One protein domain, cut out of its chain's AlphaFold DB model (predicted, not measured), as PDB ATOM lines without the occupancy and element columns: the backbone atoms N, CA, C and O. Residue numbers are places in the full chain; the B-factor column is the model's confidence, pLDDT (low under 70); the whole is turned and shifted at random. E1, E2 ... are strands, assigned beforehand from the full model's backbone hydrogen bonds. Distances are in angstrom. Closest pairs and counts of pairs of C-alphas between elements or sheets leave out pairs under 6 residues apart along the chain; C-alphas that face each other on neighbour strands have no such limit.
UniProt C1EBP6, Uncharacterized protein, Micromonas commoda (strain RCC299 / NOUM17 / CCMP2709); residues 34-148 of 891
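What this domain is: This is residues 34 to 148 of the 891 residues of an uncharacterized protein of Micromonas commoda (strain RCC299 / NOUM17 / CCMP2709) (UniProt C1EBP6). With little regular structure, this is a rod of three antiparallel two-stranded hairpins in a row, E1-E2, E3-E4 and E6-E7, with short E5 between the last two. The printed part has 115 residues, 43 in its seven strands, E1 to E7 in order, and no named helix: all strand. It is loose, radius of gyration of the C-alphas 18.7 A, spanning 68 by 30 by 19 A.

How they stand to each other: E1, residues 34 to 40, and E2, residues 44 to 51, form a hairpin; N 36 and O 48, 2.9 A, are within hydrogen-bond range. So are N 79 and O 91, 2.8 A, in the hairpin of E3, residues 78 to 83, and E4, residues 86 to 92, and N 121 and O 133, 2.8 A, in that of E6, residues 120 to 125, and E7, residues 129 to 134. E5, residues 114 to 116, pairs with no named strand.

Where its parts are: E2 measures 21.5 A from first to last C-alpha, E1 17.8 A. C-alpha 34 is at (-5.096, 5.649, 43.379), C-alpha 134 at (32.836, -4.892, 36.946).

The domain as a whole: The printed part has no cut; links E2 to E3 and E4 to E5 are long. Thirty residues are under pLDDT 70, among them 81 to 88.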
ATOM      1  N   ARG A  34      -5.169   5.626  41.912       85.69
ATOM      2  CA  ARG A  34      -5.096   5.649  43.379       85.69
ATOM      3  C   ARG A  34      -6.174   6.557  43.964       85.69
ATOM      4  O   ARG A  34      -6.595   7.512  43.313       85.69
ATOM      5  N   VAL A  35      -6.580   6.288  45.198       85.69
ATOM      6  CA  VAL A  35      -7.495   7.157  45.944       85.69
ATOM      7  C   VAL A  35      -6.701   8.330  46.514       85.69
ATOM      8  O   VAL A  35      -5.721   8.123  47.227       85.69
ATOM      9  N   VAL A  36      -7.132   9.557  46.225       82.50
ATOM     10  CA  VAL A  36      -6.567  10.799  46.779       82.50
ATOM     11  C   VAL A  36      -7.647  11.640  47.439       82.50
ATOM     12  O   VAL A  36      -8.803  11.623  47.012       82.50
ATOM     13  N   GLN A  37      -7.281  12.402  48.465       84.81
ATOM     14  CA  GLN A  37      -8.167  13.376  49.083       84.81
ATOM     15  C   GLN A  37      -8.174  14.670  48.259       84.81
ATOM     16  O   GLN A  37      -7.155  15.332  48.076       84.81
ATOM     17  N   THR A  38      -9.350  15.051  47.768       75.44
ATOM     18  CA  THR A  38      -9.568  16.278  46.992       75.44
ATOM     19  C   THR A  38     -10.407  17.273  47.787       75.44
ATOM     20  O   THR A  38     -11.392  16.899  48.425       75.44
ATOM     21  N   TRP A  39     -10.027  18.550  47.761       72.88
ATOM     22  CA  TRP A  39     -10.844  19.627  48.319       72.88
ATOM     23  C   TRP A  39     -11.908  20.042  47.297       72.88
ATOM     24  O   TRP A  39     -11.582  20.303  46.137       72.88
ATOM     25  N   THR A  40     -13.174  20.094  47.713       68.25
ATOM     26  CA  THR A  40     -14.278  20.542  46.852       68.25
ATOM     27  C   THR A  40     -14.684  21.984  47.182       68.25
ATOM     28  O   THR A  40     -14.602  22.364  48.351       68.25
ATOM     29  N   PRO A  41     -15.206  22.780  46.220       66.44
ATOM     30  CA  PRO A  41     -15.597  24.185  46.443       66.44
ATOM     31  C   PRO A  41     -16.739  24.436  47.446       66.44
ATOM     32  O   PRO A  41     -17.206  25.564  47.564       66.44
ATOM     33  N   ALA A  42     -17.222  23.397  48.130       66.38
ATOM     34  CA  ALA A  42     -18.209  23.460  49.204       66.38
ATOM     35  C   ALA A  42     -17.561  23.110  50.562       66.38
ATOM     36  O   ALA A  42     -18.131  22.342  51.339       66.38
ATOM     37  N   ASP A  43     -16.328  23.585  50.778       55.78
ATOM     38  CA  ASP A  43     -15.509  23.445  51.995       55.78
ATOM     39  C   ASP A  43     -15.492  22.038  52.618       55.78
ATOM     40  O   ASP A  43     -15.452  21.854  53.836       55.78
ATOM     41  N   SER A  44     -15.506  21.009  51.768       71.06
ATOM     42  CA  SER A  44     -15.491  19.610  52.193       71.06
ATOM     43  C   SER A  44     -14.532  18.775  51.355       71.06
ATOM     44  O   SER A  44     -14.477  18.880  50.125       71.06
ATOM     45  N   TYR A  45     -13.771  17.930  52.046       73.50
ATOM     46  CA  TYR A  45     -12.864  16.971  51.434       73.50
ATOM     47  C   TYR A  45     -13.636  15.743  50.953       73.50
ATOM     48  O   TYR A  45     -14.447  15.179  51.691       73.50
ATOM     49  N   LYS A  46     -13.360  15.303  49.725       79.12
ATOM     50  CA  LYS A  46     -13.849  14.037  49.173       79.12
ATOM     51  C   LYS A  46     -12.701  13.239  48.591       79.12
ATOM     52  O   LYS A  46     -11.842  13.782  47.899       79.12
ATOM     53  N   TYR A  47     -12.718  11.942  48.848       81.88
ATOM     54  CA  TYR A  47     -11.823  10.999  48.202       81.88
ATOM     55  C   TYR A  47     -12.289  10.718  46.772       81.88
ATOM     56  O   TYR A  47     -13.486  10.586  46.520       81.88
ATOM     57  N   ALA A  48     -11.342  10.659  45.840       82.94
ATOM     58  CA  ALA A  48     -11.589  10.420  44.424       82.94
ATOM     59  C   ALA A  48     -10.425   9.638  43.801       82.94
ATOM     60  O   ALA A  48      -9.306   9.656  44.316       82.94
ATOM     61  N   CYS A  49     -10.681   8.970  42.678       84.00
ATOM     62  CA  CYS A  49      -9.645   8.288  41.910       84.00
ATOM     63  C   CYS A  49      -8.822   9.297  41.095       84.00
ATOM     64  O   CYS A  49      -9.381  10.132  40.384       84.00
ATOM     65  N   GLN A  50      -7.495   9.197  41.173       85.19
ATOM     66  CA  GLN A  50      -6.547   9.930  40.335       85.19
ATOM     67  C   GLN A  50      -5.515   8.960  39.757       85.19
ATOM     68  O   GLN A  50      -5.040   8.065  40.459       85.19
ATOM     69  N   ASP A  51      -5.128   9.173  38.501       84.00
ATOM     70  CA  ASP A  51      -4.075   8.400  37.842       84.00
ATOM     71  C   ASP A  51      -2.750   8.432  38.626       84.00
ATOM     72  O   ASP A  51      -2.395   9.401  39.310       84.00
ATOM     73  N   CYS A  52      -2.016   7.329  38.545       80.31
ATOM     74  CA  CYS A  52      -0.714   7.152  39.165       80.31
ATOM     75  C   CYS A  52       0.366   8.027  38.501       80.31
ATOM     76  O   CYS A  52       0.328   8.237  37.286       80.31
ATOM     77  N   PRO A  53       1.367   8.521  39.261       77.06
ATOM     78  CA  PRO A  53       2.502   9.241  38.684       77.06
ATOM     79  C   PRO A  53       3.294   8.412  37.659       77.06
ATOM     80  O   PRO A  53       3.224   7.181  37.620       77.06
ATOM     81  N   VAL A  54       4.092   9.099  36.839       76.81
ATOM     82  CA  VAL A  54       4.848   8.501  35.724       76.81
ATOM     83  C   VAL A  54       5.806   7.399  36.205       76.81
ATOM     84  O   VAL A  54       6.553   7.581  37.168       76.81
ATOM     85  N   ASN A  55       5.800   6.265  35.493       73.31
ATOM     86  CA  ASN A  55       6.551   5.032  35.790       73.31
ATOM     87  C   ASN A  55       6.189   4.350  37.125       73.31
ATOM     88  O   ASN A  55       6.981   3.578  37.664       73.31
ATOM     89  N   THR A  56       4.997   4.614  37.660       79.19
ATOM     90  CA  THR A  56       4.493   3.990  38.891       79.19
ATOM     91  C   THR A  56       3.272   3.136  38.558       79.19
ATOM     92  O   THR A  56       2.486   3.495  37.682       79.19
ATOM     93  N   VAL A  57       3.132   1.985  39.216       83.62
ATOM     94  CA  VAL A  57       2.102   0.987  38.886       83.62
ATOM     95  C   VAL A  57       1.155   0.738  40.048       83.62
ATOM     96  O   VAL A  57       1.546   0.827  41.217       83.62
ATOM     97  N   ARG A  58      -0.099   0.407  39.731       85.00
ATOM     98  CA  ARG A  58      -1.119   0.094  40.731       85.00
ATOM     99  C   ARG A  58      -2.225  -0.788  40.155       85.00
ATOM    100  O   ARG A  58      -2.706  -0.541  39.054       85.00
ATOM    101  N   VAL A  59      -2.619  -1.822  40.892       84.69
ATOM    102  CA  VAL A  59      -3.740  -2.695  40.504       84.69
ATOM    103  C   VAL A  59      -5.080  -1.978  40.705       84.69
ATOM    104  O   VAL A  59      -5.184  -1.107  41.564       84.69
ATOM    105  N   ALA A  60      -6.085  -2.339  39.907       83.25
ATOM    106  CA  ALA A  60      -7.440  -1.797  40.020       83.25
ATOM    107  C   ALA A  60      -8.200  -2.339  41.245       83.25
ATOM    108  O   ALA A  60      -7.905  -3.432  41.734       83.25
ATOM    109  N   GLY A  61      -9.260  -1.628  41.645       82.31
ATOM    110  CA  GLY A  61     -10.281  -2.125  42.575       82.31
ATOM    111  C   GLY A  61     -10.397  -1.394  43.914       82.31
ATOM    112  O   GLY A  61     -11.180  -1.828  44.756       82.31
ATOM    113  N   ASP A  62      -9.651  -0.310  44.133       85.19
ATOM    114  CA  ASP A  62      -9.739   0.477  45.368       85.19
ATOM    115  C   ASP A  62     -11.007   1.325  45.447       85.19
ATOM    116  O   ASP A  62     -11.448   1.906  44.457       85.19
ATOM    117  N   ASP A  63     -11.555   1.430  46.656       85.12
ATOM    118  CA  ASP A  63     -12.802   2.132  46.933       85.12
ATOM    119  C   ASP A  63     -12.543   3.521  47.554       85.12
ATOM    120  O   ASP A  63     -12.106   3.598  48.706       85.12
ATOM    121  N   PRO A  64     -12.837   4.637  46.858       79.81
ATOM    122  CA  PRO A  64     -12.738   5.970  47.445       79.81
ATOM    123  C   PRO A  64     -13.748   6.201  48.583       79.81
ATOM    124  O   PRO A  64     -13.517   7.067  49.426       79.81
ATOM    125  N   ALA A  65     -14.831   5.419  48.689       79.56
ATOM    126  CA  ALA A  65     -15.737   5.488  49.838       79.56
ATOM    127  C   ALA A  65     -15.112   4.929  51.133       79.56
ATOM    128  O   ALA A  65     -15.625   5.208  52.218       79.56
ATOM    129  N   ALA A  66     -13.985   4.207  51.056       79.06
ATOM    130  CA  ALA A  66     -13.298   3.642  52.219       79.06
ATOM    131  C   ALA A  66     -12.626   4.694  53.131       79.06
ATOM    132  O   ALA A  66     -12.258   4.379  54.262       79.06
ATOM    133  N   GLY A  67     -12.500   5.947  52.679       75.88
ATOM    134  CA  GLY A  67     -12.168   7.082  53.548       75.88
ATOM    135  C   GLY A  67     -10.679   7.304  53.846       75.88
ATOM    136  O   GLY A  67     -10.365   8.048  54.778       75.88
ATOM    137  N   TYR A  68      -9.770   6.697  53.076       80.12
ATOM    138  CA  TYR A  68      -8.318   6.879  53.186       80.12
ATOM    139  C   TYR A  68      -7.640   6.968  51.810       80.12
ATOM    140  O   TYR A  68      -8.151   6.450  50.821       80.12
ATOM    141  N   GLU A  69      -6.479   7.625  51.747       81.06
ATOM    142  CA  GLU A  69      -5.663   7.684  50.526       81.06
ATOM    143  C   GLU A  69      -4.911   6.375  50.264       81.06
ATOM    144  O   GLU A  69      -4.498   5.678  51.195       81.06
ATOM    145  N   THR A  70      -4.664   6.079  48.988       82.19
ATOM    146  CA  THR A  70      -3.883   4.914  48.560       82.19
ATOM    147  C   THR A  70      -2.749   5.306  47.612       82.19
ATOM    148  O   THR A  70      -2.752   6.375  47.003       82.19
ATOM    149  N   TYR A  71      -1.720   4.457  47.522       80.62
ATOM    150  CA  TYR A  71      -0.417   4.819  46.948       80.62
ATOM    151  C   TYR A  71      -0.001   3.881  45.814       80.62
ATOM    152  O   TYR A  71      -0.313   2.690  45.844       80.62
ATOM    153  N   CYS A  72       0.696   4.421  44.812       82.19
ATOM    154  CA  CYS A  72       1.251   3.662  43.686       82.19
ATOM    155  C   CYS A  72       2.633   3.100  44.034       82.19
ATOM    156  O   CYS A  72       3.318   3.615  44.920       82.19
ATOM    157  N   THR A  73       3.061   2.061  43.323       80.44
ATOM    158  CA  THR A  73       4.313   1.349  43.598       80.44
ATOM    159  C   THR A  73       5.343   1.619  42.508       80.44
ATOM    160  O   THR A  73       5.056   1.521  41.317       80.44
ATOM    161  N   CYS A  74       6.564   1.940  42.924       81.69
ATOM    162  CA  CYS A  74       7.750   1.966  42.079       81.69
ATOM    163  C   CYS A  74       8.183   0.515  41.792       81.69
ATOM    164  O   CYS A  74       8.393  -0.232  42.755       81.69
ATOM    165  N   PRO A  75       8.289   0.074  40.526       80.81
ATOM    166  CA  PRO A  75       8.744  -1.276  40.198       80.81
ATOM    167  C   PRO A  75      10.241  -1.474  40.505       80.81
ATOM    168  O   PRO A  75      10.998  -0.517  40.650       80.81
ATOM    169  N   ALA A  76      10.677  -2.732  40.599       79.12
ATOM    170  CA  ALA A  76      12.085  -3.068  40.820       79.12
ATOM    171  C   ALA A  76      12.965  -2.602  39.642       79.12
ATOM    172  O   ALA A  76      12.540  -2.663  38.486       79.12
ATOM    173  N   GLY A  77      14.180  -2.135  39.933       76.81
ATOM    174  CA  GLY A  77      15.057  -1.479  38.955       76.81
ATOM    175  C   GLY A  77      14.722  -0.004  38.686       76.81
ATOM    176  O   GLY A  77      15.330   0.604  37.807       76.81
ATOM    177  N   PHE A  78      13.780   0.581  39.433       79.25
ATOM    178  CA  PHE A  78      13.477   2.013  39.436       79.25
ATOM    179  C   PHE A  78      13.621   2.594  40.848       79.25
ATOM    180  O   PHE A  78      13.437   1.898  41.848       79.25
ATOM    181  N   PHE A  79      13.934   3.883  40.938       76.06
ATOM    182  CA  PHE A  79      14.046   4.620  42.192       76.06
ATOM    183  C   PHE A  79      13.118   5.840  42.203       76.06
ATOM    184  O   PHE A  79      12.762   6.401  41.164       76.06
ATOM    185  N   VAL A  80      12.711   6.238  43.407       73.50
ATOM    186  CA  VAL A  80      11.792   7.353  43.659       73.50
ATOM    187  C   VAL A  80      12.535   8.684  43.617       73.50
ATOM    188  O   VAL A  80      13.507   8.874  44.346       73.50
ATOM    189  N   THR A  81      12.020   9.642  42.844       66.00
ATOM    190  CA  THR A  81      12.510  11.026  42.822       66.00
ATOM    191  C   THR A  81      11.363  12.038  42.912       66.00
ATOM    192  O   THR A  81      10.238  11.787  42.475       66.00
ATOM    193  N   THR A  82      11.630  13.190  43.528       62.03
ATOM    194  CA  THR A  82      10.632  14.225  43.844       62.03
ATOM    195  C   THR A  82      11.060  15.575  43.285       62.03
ATOM    196  O   THR A  82      12.096  16.106  43.684       62.03
ATOM    197  N   TYR A  83      10.240  16.168  42.414       57.09
ATOM    198  CA  TYR A  83      10.434  17.536  41.932       57.09
ATOM    199  C   TYR A  83       9.352  18.448  42.522       57.09
ATOM    200  O   TYR A  83       8.179  18.092  42.530       57.09
ATOM    201  N   TYR A  84       9.729  19.628  43.018       51.59
ATOM    202  CA  TYR A  84       8.951  20.413  44.001       51.59
ATOM    203  C   TYR A  84       7.575  20.968  43.549       51.59
ATOM    204  O   TYR A  84       6.937  21.692  44.309       51.59
ATOM    205  N   ALA A  85       7.113  20.643  42.339       47.66
ATOM    206  CA  ALA A  85       5.827  21.073  41.773       47.66
ATOM    207  C   ALA A  85       4.986  19.930  41.161       47.66
ATOM    208  O   ALA A  85       3.850  20.159  40.755       47.66
ATOM    209  N   ILE A  86       5.521  18.705  41.087       50.44
ATOM    210  CA  ILE A  86       4.831  17.515  40.568       50.44
ATOM    211  C   ILE A  86       5.196  16.316  41.444       50.44
ATOM    212  O   ILE A  86       6.369  15.998  41.627       50.44
ATOM    213  N   GLY A  87       4.173  15.684  42.024       56.72
ATOM    214  CA  GLY A  87       4.337  14.605  42.999       56.72
ATOM    215  C   GLY A  87       5.186  13.438  42.487       56.72
ATOM    216  O   GLY A  87       5.229  13.181  41.286       56.72
ATOM    217  N   GLY A  88       5.881  12.772  43.416       64.94
ATOM    218  CA  GLY A  88       7.018  11.895  43.119       64.94
ATOM    219  C   GLY A  88       6.765  10.848  42.031       64.94
ATOM    220  O   GLY A  88       5.738  10.171  42.027       64.94
ATOM    221  N   TYR A  89       7.739  10.711  41.135       73.50
ATOM    222  CA  TYR A  89       7.729   9.782  40.006       73.50
ATOM    223  C   TYR A  89       8.925   8.826  40.088       73.50
ATOM    224  O   TYR A  89       9.843   9.026  40.890       73.50
ATOM    225  N   CYS A  90       8.915   7.780  39.263       77.19
ATOM    226  CA  CYS A  90       9.981   6.782  39.248       77.19
ATOM    227  C   CYS A  90      10.929   6.964  38.057       77.19
ATOM    228  O   CYS A  90      10.503   7.130  36.912       77.19
ATOM    229  N   ALA A  91      12.229   6.912  38.326       76.31
ATOM    230  CA  ALA A  91      13.291   6.948  37.327       76.31
ATOM    231  C   ALA A  91      14.023   5.598  37.299       76.31
ATOM    232  O   ALA A  91      14.139   4.936  38.326       76.31
ATOM    233  N   ALA A  92      14.481   5.160  36.125       79.38
ATOM    234  CA  ALA A  92      15.200   3.894  35.998       79.38
ATOM    235  C   ALA A  92      16.578   3.974  36.675       79.38
ATOM    236  O   ALA A  92      17.249   5.007  36.609       79.38
ATOM    237  N   CYS A  93      17.006   2.879  37.303       78.75
ATOM    238  CA  CYS A  93      18.345   2.767  37.865       78.75
ATOM    239  C   CYS A  93      19.438   2.810  36.771       78.75
ATOM    240  O   CYS A  93      19.195   2.362  35.645       78.75
ATOM    241  N   PRO A  94      20.644   3.332  37.075       77.25
ATOM    242  CA  PRO A  94      21.797   3.299  36.176       77.25
ATOM    243  C   PRO A  94      22.178   1.891  35.707       77.25
ATOM    244  O   PRO A  94      21.841   0.891  36.349       77.25
ATOM    245  N   ALA A  95      22.942   1.829  34.612       81.81
ATOM    246  CA  ALA A  95      23.509   0.583  34.103       81.81
ATOM    247  C   ALA A  95      24.222  -0.208  35.215       81.81
ATOM    248  O   ALA A  95      24.881   0.360  36.084       81.81
ATOM    249  N   ASP A  96      23.998  -1.519  35.195       85.12
ATOM    250  CA  ASP A  96      24.523  -2.508  36.142       85.12
ATOM    251  C   ASP A  96      24.293  -2.249  37.640       85.12
ATOM    252  O   ASP A  96      24.889  -2.891  38.505       85.12
ATOM    253  N   SER A  97      23.271  -1.439  37.930       83.69
ATOM    254  CA  SER A  97      22.605  -1.358  39.230       83.69
ATOM    255  C   SER A  97      21.162  -1.895  39.183       83.69
ATOM    256  O   SER A  97      20.629  -2.216  38.117       83.69
ATOM    257  N   THR A  98      20.530  -2.051  40.346       83.81
ATOM    258  CA  THR A  98      19.146  -2.523  40.524       83.81
ATOM    259  C   THR A  98      18.531  -1.967  41.815       83.81
ATOM    260  O   THR A  98      19.242  -1.438  42.662       83.81
ATOM    261  N   SER A  99      17.218  -2.088  42.007       80.25
ATOM    262  CA  SER A  99      16.518  -1.652  43.227       80.25
ATOM    263  C   SER A  99      15.352  -2.579  43.573       80.25
ATOM    264  O   SER A  99      14.818  -3.285  42.713       80.25
ATOM    265  N   PHE A 100      14.920  -2.552  44.834       78.12
ATOM    266  CA  PHE A 100      13.710  -3.241  45.287       78.12
ATOM    267  C   PHE A 100      12.460  -2.381  45.035       78.12
ATOM    268  O   PHE A 100      12.490  -1.166  45.228       78.12
ATOM    269  N   ALA A 101      11.348  -3.013  44.648       74.50
ATOM    270  CA  ALA A 101      10.071  -2.325  44.439       74.50
ATOM    271  C   ALA A 101       9.520  -1.718  45.750       74.50
ATOM    272  O   ALA A 101       9.624  -2.342  46.808       74.50
ATOM    273  N   ARG A 102       8.915  -0.519  45.695       73.31
ATOM    274  CA  ARG A 102       8.486   0.226  46.900       73.31
ATOM    275  C   ARG A 102       7.299   1.170  46.663       73.31
ATOM    276  O   ARG A 102       7.212   1.807  45.621       73.31
ATOM    277  N   GLU A 103       6.407   1.297  47.645       71.19
ATOM    278  CA  GLU A 103       5.282   2.250  47.620       71.19
ATOM    279  C   GLU A 103       5.716   3.727  47.707       71.19
ATOM    280  O   GLU A 103       6.632   4.083  48.451       71.19
ATOM    281  N   LEU A 104       4.979   4.601  47.018       70.38
ATOM    282  CA  LEU A 104       5.160   6.056  46.999       70.38
ATOM    283  C   LEU A 104       4.265   6.771  48.015       70.38
ATOM    284  O   LEU A 104       3.174   7.236  47.685       70.38
ATOM    285  N   ARG A 105       4.747   6.909  49.252       65.25
ATOM    286  CA  ARG A 105       4.072   7.692  50.300       65.25
ATOM    287  C   ARG A 105       4.644   9.112  50.352       65.25
ATOM    288  O   ARG A 105       5.858   9.276  50.463       65.25
ATOM    289  N   TYR A 106       3.767  10.119  50.288       58.28
ATOM    290  CA  TYR A 106       4.123  11.546  50.156       58.28
ATOM    291  C   TYR A 106       4.719  12.185  51.427       58.28
ATOM    292  O   TYR A 106       5.233  13.300  51.375       58.28
ATOM    293  N   SER A 107       4.692  11.486  52.564       50.75
ATOM    294  CA  SER A 107       5.423  11.872  53.774       50.75
ATOM    295  C   SER A 107       6.938  11.856  53.526       50.75
ATOM    296  O   SER A 107       7.485  10.829  53.114       50.75
ATOM    297  N   ALA A 108       7.615  12.974  53.796       48.06
ATOM    298  CA  ALA A 108       9.049  13.132  53.554       48.06
ATOM    299  C   ALA A 108       9.892  12.052  54.267       48.06
ATOM    300  O   ALA A 108       9.731  11.823  55.464       48.06
ATOM    301  N   GLY A 109      10.795  11.404  53.520       50.00
ATOM    302  CA  GLY A 109      11.679  10.335  54.012       50.00
ATOM    303  C   GLY A 109      11.774   9.106  53.095       50.00
ATOM    304  O   GLY A 109      12.717   8.328  53.203       50.00
ATOM    305  N   SER A 110      10.846   8.941  52.146       51.66
ATOM    306  CA  SER A 110      10.747   7.769  51.252       51.66
ATOM    307  C   SER A 110      11.794   7.707  50.116       51.66
ATOM    308  O   SER A 110      11.476   7.251  49.017       51.66
ATOM    309  N   GLN A 111      13.041   8.137  50.346       57.88
ATOM    310  CA  GLN A 111      14.122   7.950  49.365       57.88
ATOM    311  C   GLN A 111      14.387   6.456  49.143       57.88
ATOM    312  O   GLN A 111      14.315   5.655  50.075       57.88
ATOM    313  N   SER A 112      14.660   6.077  47.898       61.84
ATOM    314  CA  SER A 112      15.090   4.728  47.518       61.84
ATOM    315  C   SER A 112      16.321   4.849  46.639       61.84
ATOM    316  O   SER A 112      16.402   5.755  45.811       61.84
ATOM    317  N   SER A 113      17.270   3.954  46.855       70.88
ATOM    318  CA  SER A 113      18.550   3.903  46.168       70.88
ATOM    319  C   SER A 113      18.611   2.717  45.208       70.88
ATOM    320  O   SER A 113      17.866   1.738  45.326       70.88
ATOM    321  N   CYS A 114      19.502   2.838  44.230       79.06
ATOM    322  CA  CYS A 114      19.931   1.730  43.393       79.06
ATOM    323  C   CYS A 114      21.190   1.110  44.018       79.06
ATOM    324  O   CYS A 114      21.945   1.805  44.691       79.06
ATOM    325  N   PHE A 115      21.432  -0.175  43.784       82.50
ATOM    326  CA  PHE A 115      22.592  -0.912  44.283       82.50
ATOM    327  C   PHE A 115      23.292  -1.629  43.131       82.50
ATOM    328  O   PHE A 115      22.604  -2.136  42.242       82.50
ATOM    329  N   CYS A 116      24.623  -1.695  43.125       85.31
ATOM    330  CA  CYS A 116      25.354  -2.450  42.108       85.31
ATOM    331  C   CYS A 116      25.019  -3.951  42.158       85.31
ATOM    332  O   CYS A 116      24.726  -4.523  43.212       85.31
ATOM    333  N   LYS A 117      25.023  -4.583  40.980       85.12
ATOM    334  CA  LYS A 117      24.856  -6.035  40.830       85.12
ATOM    335  C   LYS A 117      26.057  -6.790  41.414       85.12
ATOM    336  O   LYS A 117      27.115  -6.223  41.659       85.12
ATOM    337  N   GLU A 118      25.889  -8.095  41.598       82.00
ATOM    338  CA  GLU A 118      26.951  -8.996  42.059       82.00
ATOM    339  C   GLU A 118      28.178  -8.924  41.137       82.00
ATOM    340  O   GLU A 118      28.036  -8.964  39.913       82.00
ATOM    341  N   ASN A 119      29.371  -8.836  41.726       80.94
ATOM    342  CA  ASN A 119      30.655  -8.625  41.045       80.94
ATOM    343  C   ASN A 119      30.782  -7.288  40.286       80.94
ATOM    344  O   ASN A 119      31.608  -7.170  39.381       80.94
ATOM    345  N   PHE A 120      30.010  -6.269  40.681       84.00
ATOM    346  CA  PHE A 120      30.250  -4.871  40.319       84.00
ATOM    347  C   PHE A 120      30.490  -4.031  41.582       84.00
ATOM    348  O   PHE A 120      29.804  -4.209  42.584       84.00
ATOM    349  N   ARG A 121      31.441  -3.097  41.523       81.81
ATOM    350  CA  ARG A 121      31.745  -2.099  42.567       81.81
ATOM    351  C   ARG A 121      31.177  -0.727  42.206       81.81
ATOM    352  O   ARG A 121      31.070  -0.393  41.025       81.81
ATOM    353  N   ALA A 122      30.868   0.091  43.205       81.00
ATOM    354  CA  ALA A 122      30.500   1.492  43.034       81.00
ATOM    355  C   ALA A 122      31.752   2.373  42.876       81.00
ATOM    356  O   ALA A 122      32.648   2.351  43.718       81.00
ATOM    357  N   VAL A 123      31.803   3.188  41.818       78.31
ATOM    358  CA  VAL A 123      32.921   4.101  41.519       78.31
ATOM    359  C   VAL A 123      32.395   5.507  41.239       78.31
ATOM    360  O   VAL A 123      31.379   5.679  40.565       78.31
ATOM    361  N   ILE A 124      33.076   6.523  41.775       73.50
ATOM    362  CA  ILE A 124      32.720   7.935  41.585       73.50
ATOM    363  C   ILE A 124      33.324   8.445  40.269       73.50
ATOM    364  O   ILE A 124      34.530   8.655  40.176       73.50
ATOM    365  N   GLY A 125      32.474   8.674  39.268       64.69
ATOM    366  CA  GLY A 125      32.843   9.282  37.989       64.69
ATOM    367  C   GLY A 125      32.665  10.805  37.949       64.69
ATOM    368  O   GLY A 125      32.112  11.430  38.866       64.69
ATOM    369  N   ASP A 126      33.100  11.404  36.835       55.62
ATOM    370  CA  ASP A 126      33.084  12.853  36.605       55.62
ATOM    371  C   ASP A 126      31.722  13.508  36.897       55.62
ATOM    372  O   ASP A 126      30.658  13.088  36.427       55.62
ATOM    373  N   GLY A 127      31.757  14.597  37.670       58.31
ATOM    374  CA  GLY A 127      30.561  15.344  38.069       58.31
ATOM    375  C   GLY A 127      29.759  14.718  39.221       58.31
ATOM    376  O   GLY A 127      28.565  15.016  39.349       58.31
ATOM    377  N   SER A 128      30.405  13.887  40.048       58.12
ATOM    378  CA  SER A 128      29.843  13.278  41.268       58.12
ATOM    379  C   SER A 128      28.657  12.349  40.995       58.12
ATOM    380  O   SER A 128      27.638  12.387  41.690       58.12
ATOM    381  N   LYS A 129      28.777  11.519  39.954       66.88
ATOM    382  CA  LYS A 129      27.855  10.409  39.678       66.88
ATOM    383  C   LYS A 129      28.520   9.104  40.092       66.88
ATOM    384  O   LYS A 129      29.663   8.873  39.716       66.88
ATOM    385  N   ILE A 130      27.801   8.252  40.814       74.06
ATOM    386  CA  ILE A 130      28.257   6.887  41.080       74.06
ATOM    387  C   ILE A 130      27.836   5.994  39.905       74.06
ATOM    388  O   ILE A 130      26.698   6.071  39.435       74.06
ATOM    389  N   THR A 131      28.757   5.164  39.429       79.75
ATOM    390  CA  THR A 131      28.551   4.155  38.380       79.75
ATOM    391  C   THR A 131      29.058   2.796  38.846       79.75
ATOM    392  O   THR A 131      30.002   2.731  39.630       79.75
ATOM    393  N   CYS A 132      28.444   1.717  38.362       84.38
ATOM    394  CA  CYS A 132      28.870   0.357  38.673       84.38
ATOM    395  C   CYS A 132      29.916  -0.124  37.659       84.38
ATOM    396  O   CYS A 132      29.633  -0.172  36.463       84.38
ATOM    397  N   GLU A 133      31.104  -0.502  38.129       83.12
ATOM    398  CA  GLU A 133      32.169  -1.104  37.313       83.12
ATOM    399  C   GLU A 133      32.336  -2.591  37.651       83.12
ATOM    400  O   GLU A 133      32.255  -2.941  38.829       83.12
ATOM    401  N   PRO A 134      32.592  -3.479  36.672       83.25
ATOM    402  CA  PRO A 134      32.836  -4.892  36.946       83.25
ATOM    403  C   PRO A 134      34.146  -5.093  37.722       83.25
ATOM    404  O   PRO A 134      35.142  -4.409  37.480       83.25
ATOM    405  N   CYS A 135      34.155  -6.062  38.636       78.75
ATOM    406  CA  CYS A 135      35.340  -6.410  39.413       78.75
ATOM    407  C   CYS A 135      36.469  -7.003  38.543       78.75
ATOM    408  O   CYS A 135      36.189  -7.755  37.602       78.75
ATOM    409  N   PRO A 136      37.751  -6.717  38.857       75.38
ATOM    410  CA  PRO A 136      38.894  -7.388  38.239       75.38
ATOM    411  C   PRO A 136      38.825  -8.916  38.367       75.38
ATOM    412  O   PRO A 136      38.397  -9.453  39.391       75.38
ATOM    413  N   ALA A 137      39.283  -9.626  37.333       67.19
ATOM    414  CA  ALA A 137      39.257 -11.085  37.291       67.19
ATOM    415  C   ALA A 137      40.073 -11.695  38.447       67.19
ATOM    416  O   ALA A 137      41.268 -11.441  38.561       67.19
ATOM    417  N   GLY A 138      39.419 -12.508  39.281       65.44
ATOM    418  CA  GLY A 138      39.997 -13.082  40.503       65.44
ATOM    419  C   GLY A 138      39.504 -12.425  41.799       65.44
ATOM    420  O   GLY A 138      39.644 -13.031  42.854       65.44
ATOM    421  N   THR A 139      38.865 -11.253  41.715       71.81
ATOM    422  CA  THR A 139      38.182 -10.595  42.847       71.81
ATOM    423  C   THR A 139      36.664 -10.742  42.743       71.81
ATOM    424  O   THR A 139      36.122 -10.909  41.648       71.81
ATOM    425  N   THR A 140      35.968 -10.673  43.878       74.75
ATOM    426  CA  THR A 140      34.497 -10.772  43.959       74.75
ATOM    427  C   THR A 140      33.891  -9.561  44.656       74.75
ATOM    428  O   THR A 140      34.586  -8.862  45.380       74.75
ATOM    429  N   ASN A 141      32.594  -9.307  44.481       75.50
ATOM    430  CA  ASN A 141      31.884  -8.336  45.321       75.50
ATOM    431  C   ASN A 141      30.415  -8.730  45.507       75.50
ATOM    432  O   ASN A 141      29.735  -9.107  44.545       75.50
ATOM    433  N   ALA A 142      29.913  -8.630  46.735       72.38
ATOM    434  CA  ALA A 142      28.524  -8.927  47.056       72.38
ATOM    435  C   ALA A 142      27.580  -7.839  46.511       72.38
ATOM    436  O   ALA A 142      27.854  -6.647  46.596       72.38
ATOM    437  N   ALA A 143      26.417  -8.238  45.987       61.53
ATOM    438  CA  ALA A 143      25.443  -7.318  45.390       61.53
ATOM    439  C   ALA A 143      24.788  -6.376  46.426       61.53
ATOM    440  O   ALA A 143      23.700  -6.678  46.933       61.53
ATOM    441  N   ARG A 144      25.441  -5.256  46.778       66.62
ATOM    442  CA  ARG A 144      24.881  -4.286  47.741       66.62
ATOM    443  C   ARG A 144      25.429  -2.855  47.753       66.62
ATOM    444  O   ARG A 144      24.919  -2.064  48.544       66.62
ATOM    445  N   ASP A 145      26.388  -2.497  46.905       75.75
ATOM    446  CA  ASP A 145      26.998  -1.157  46.942       75.75
ATOM    447  C   ASP A 145      26.037  -0.056  46.476       75.75
ATOM    448  O   ASP A 145      25.448  -0.162  45.401       75.75
ATOM    449  N   GLU A 146      25.873   1.004  47.271       74.06
ATOM    450  CA  GLU A 146      24.834   2.019  47.058       74.06
ATOM    451  C   GLU A 146      25.201   3.069  45.990       74.06
ATOM    452  O   GLU A 146      26.190   3.795  46.084       74.06
ATOM    453  N   VAL A 147      24.331   3.202  44.987       72.81
ATOM    454  CA  VAL A 147      24.458   4.129  43.859       72.81
ATOM    455  C   VAL A 147      23.584   5.359  44.104       72.81
ATOM    456  O   VAL A 147      22.367   5.347  43.899       72.81
ATOM    457  N   CYS A 148      24.221   6.444  44.543       67.31
ATOM    458  CA  CYS A 148      23.564   7.717  44.834       67.31
ATOM    459  C   CYS A 148      23.225   8.522  43.568       67.31
ATOM    460  O   CYS A 148      24.058   8.690  42.672       67.31
TER     461      CYS A 148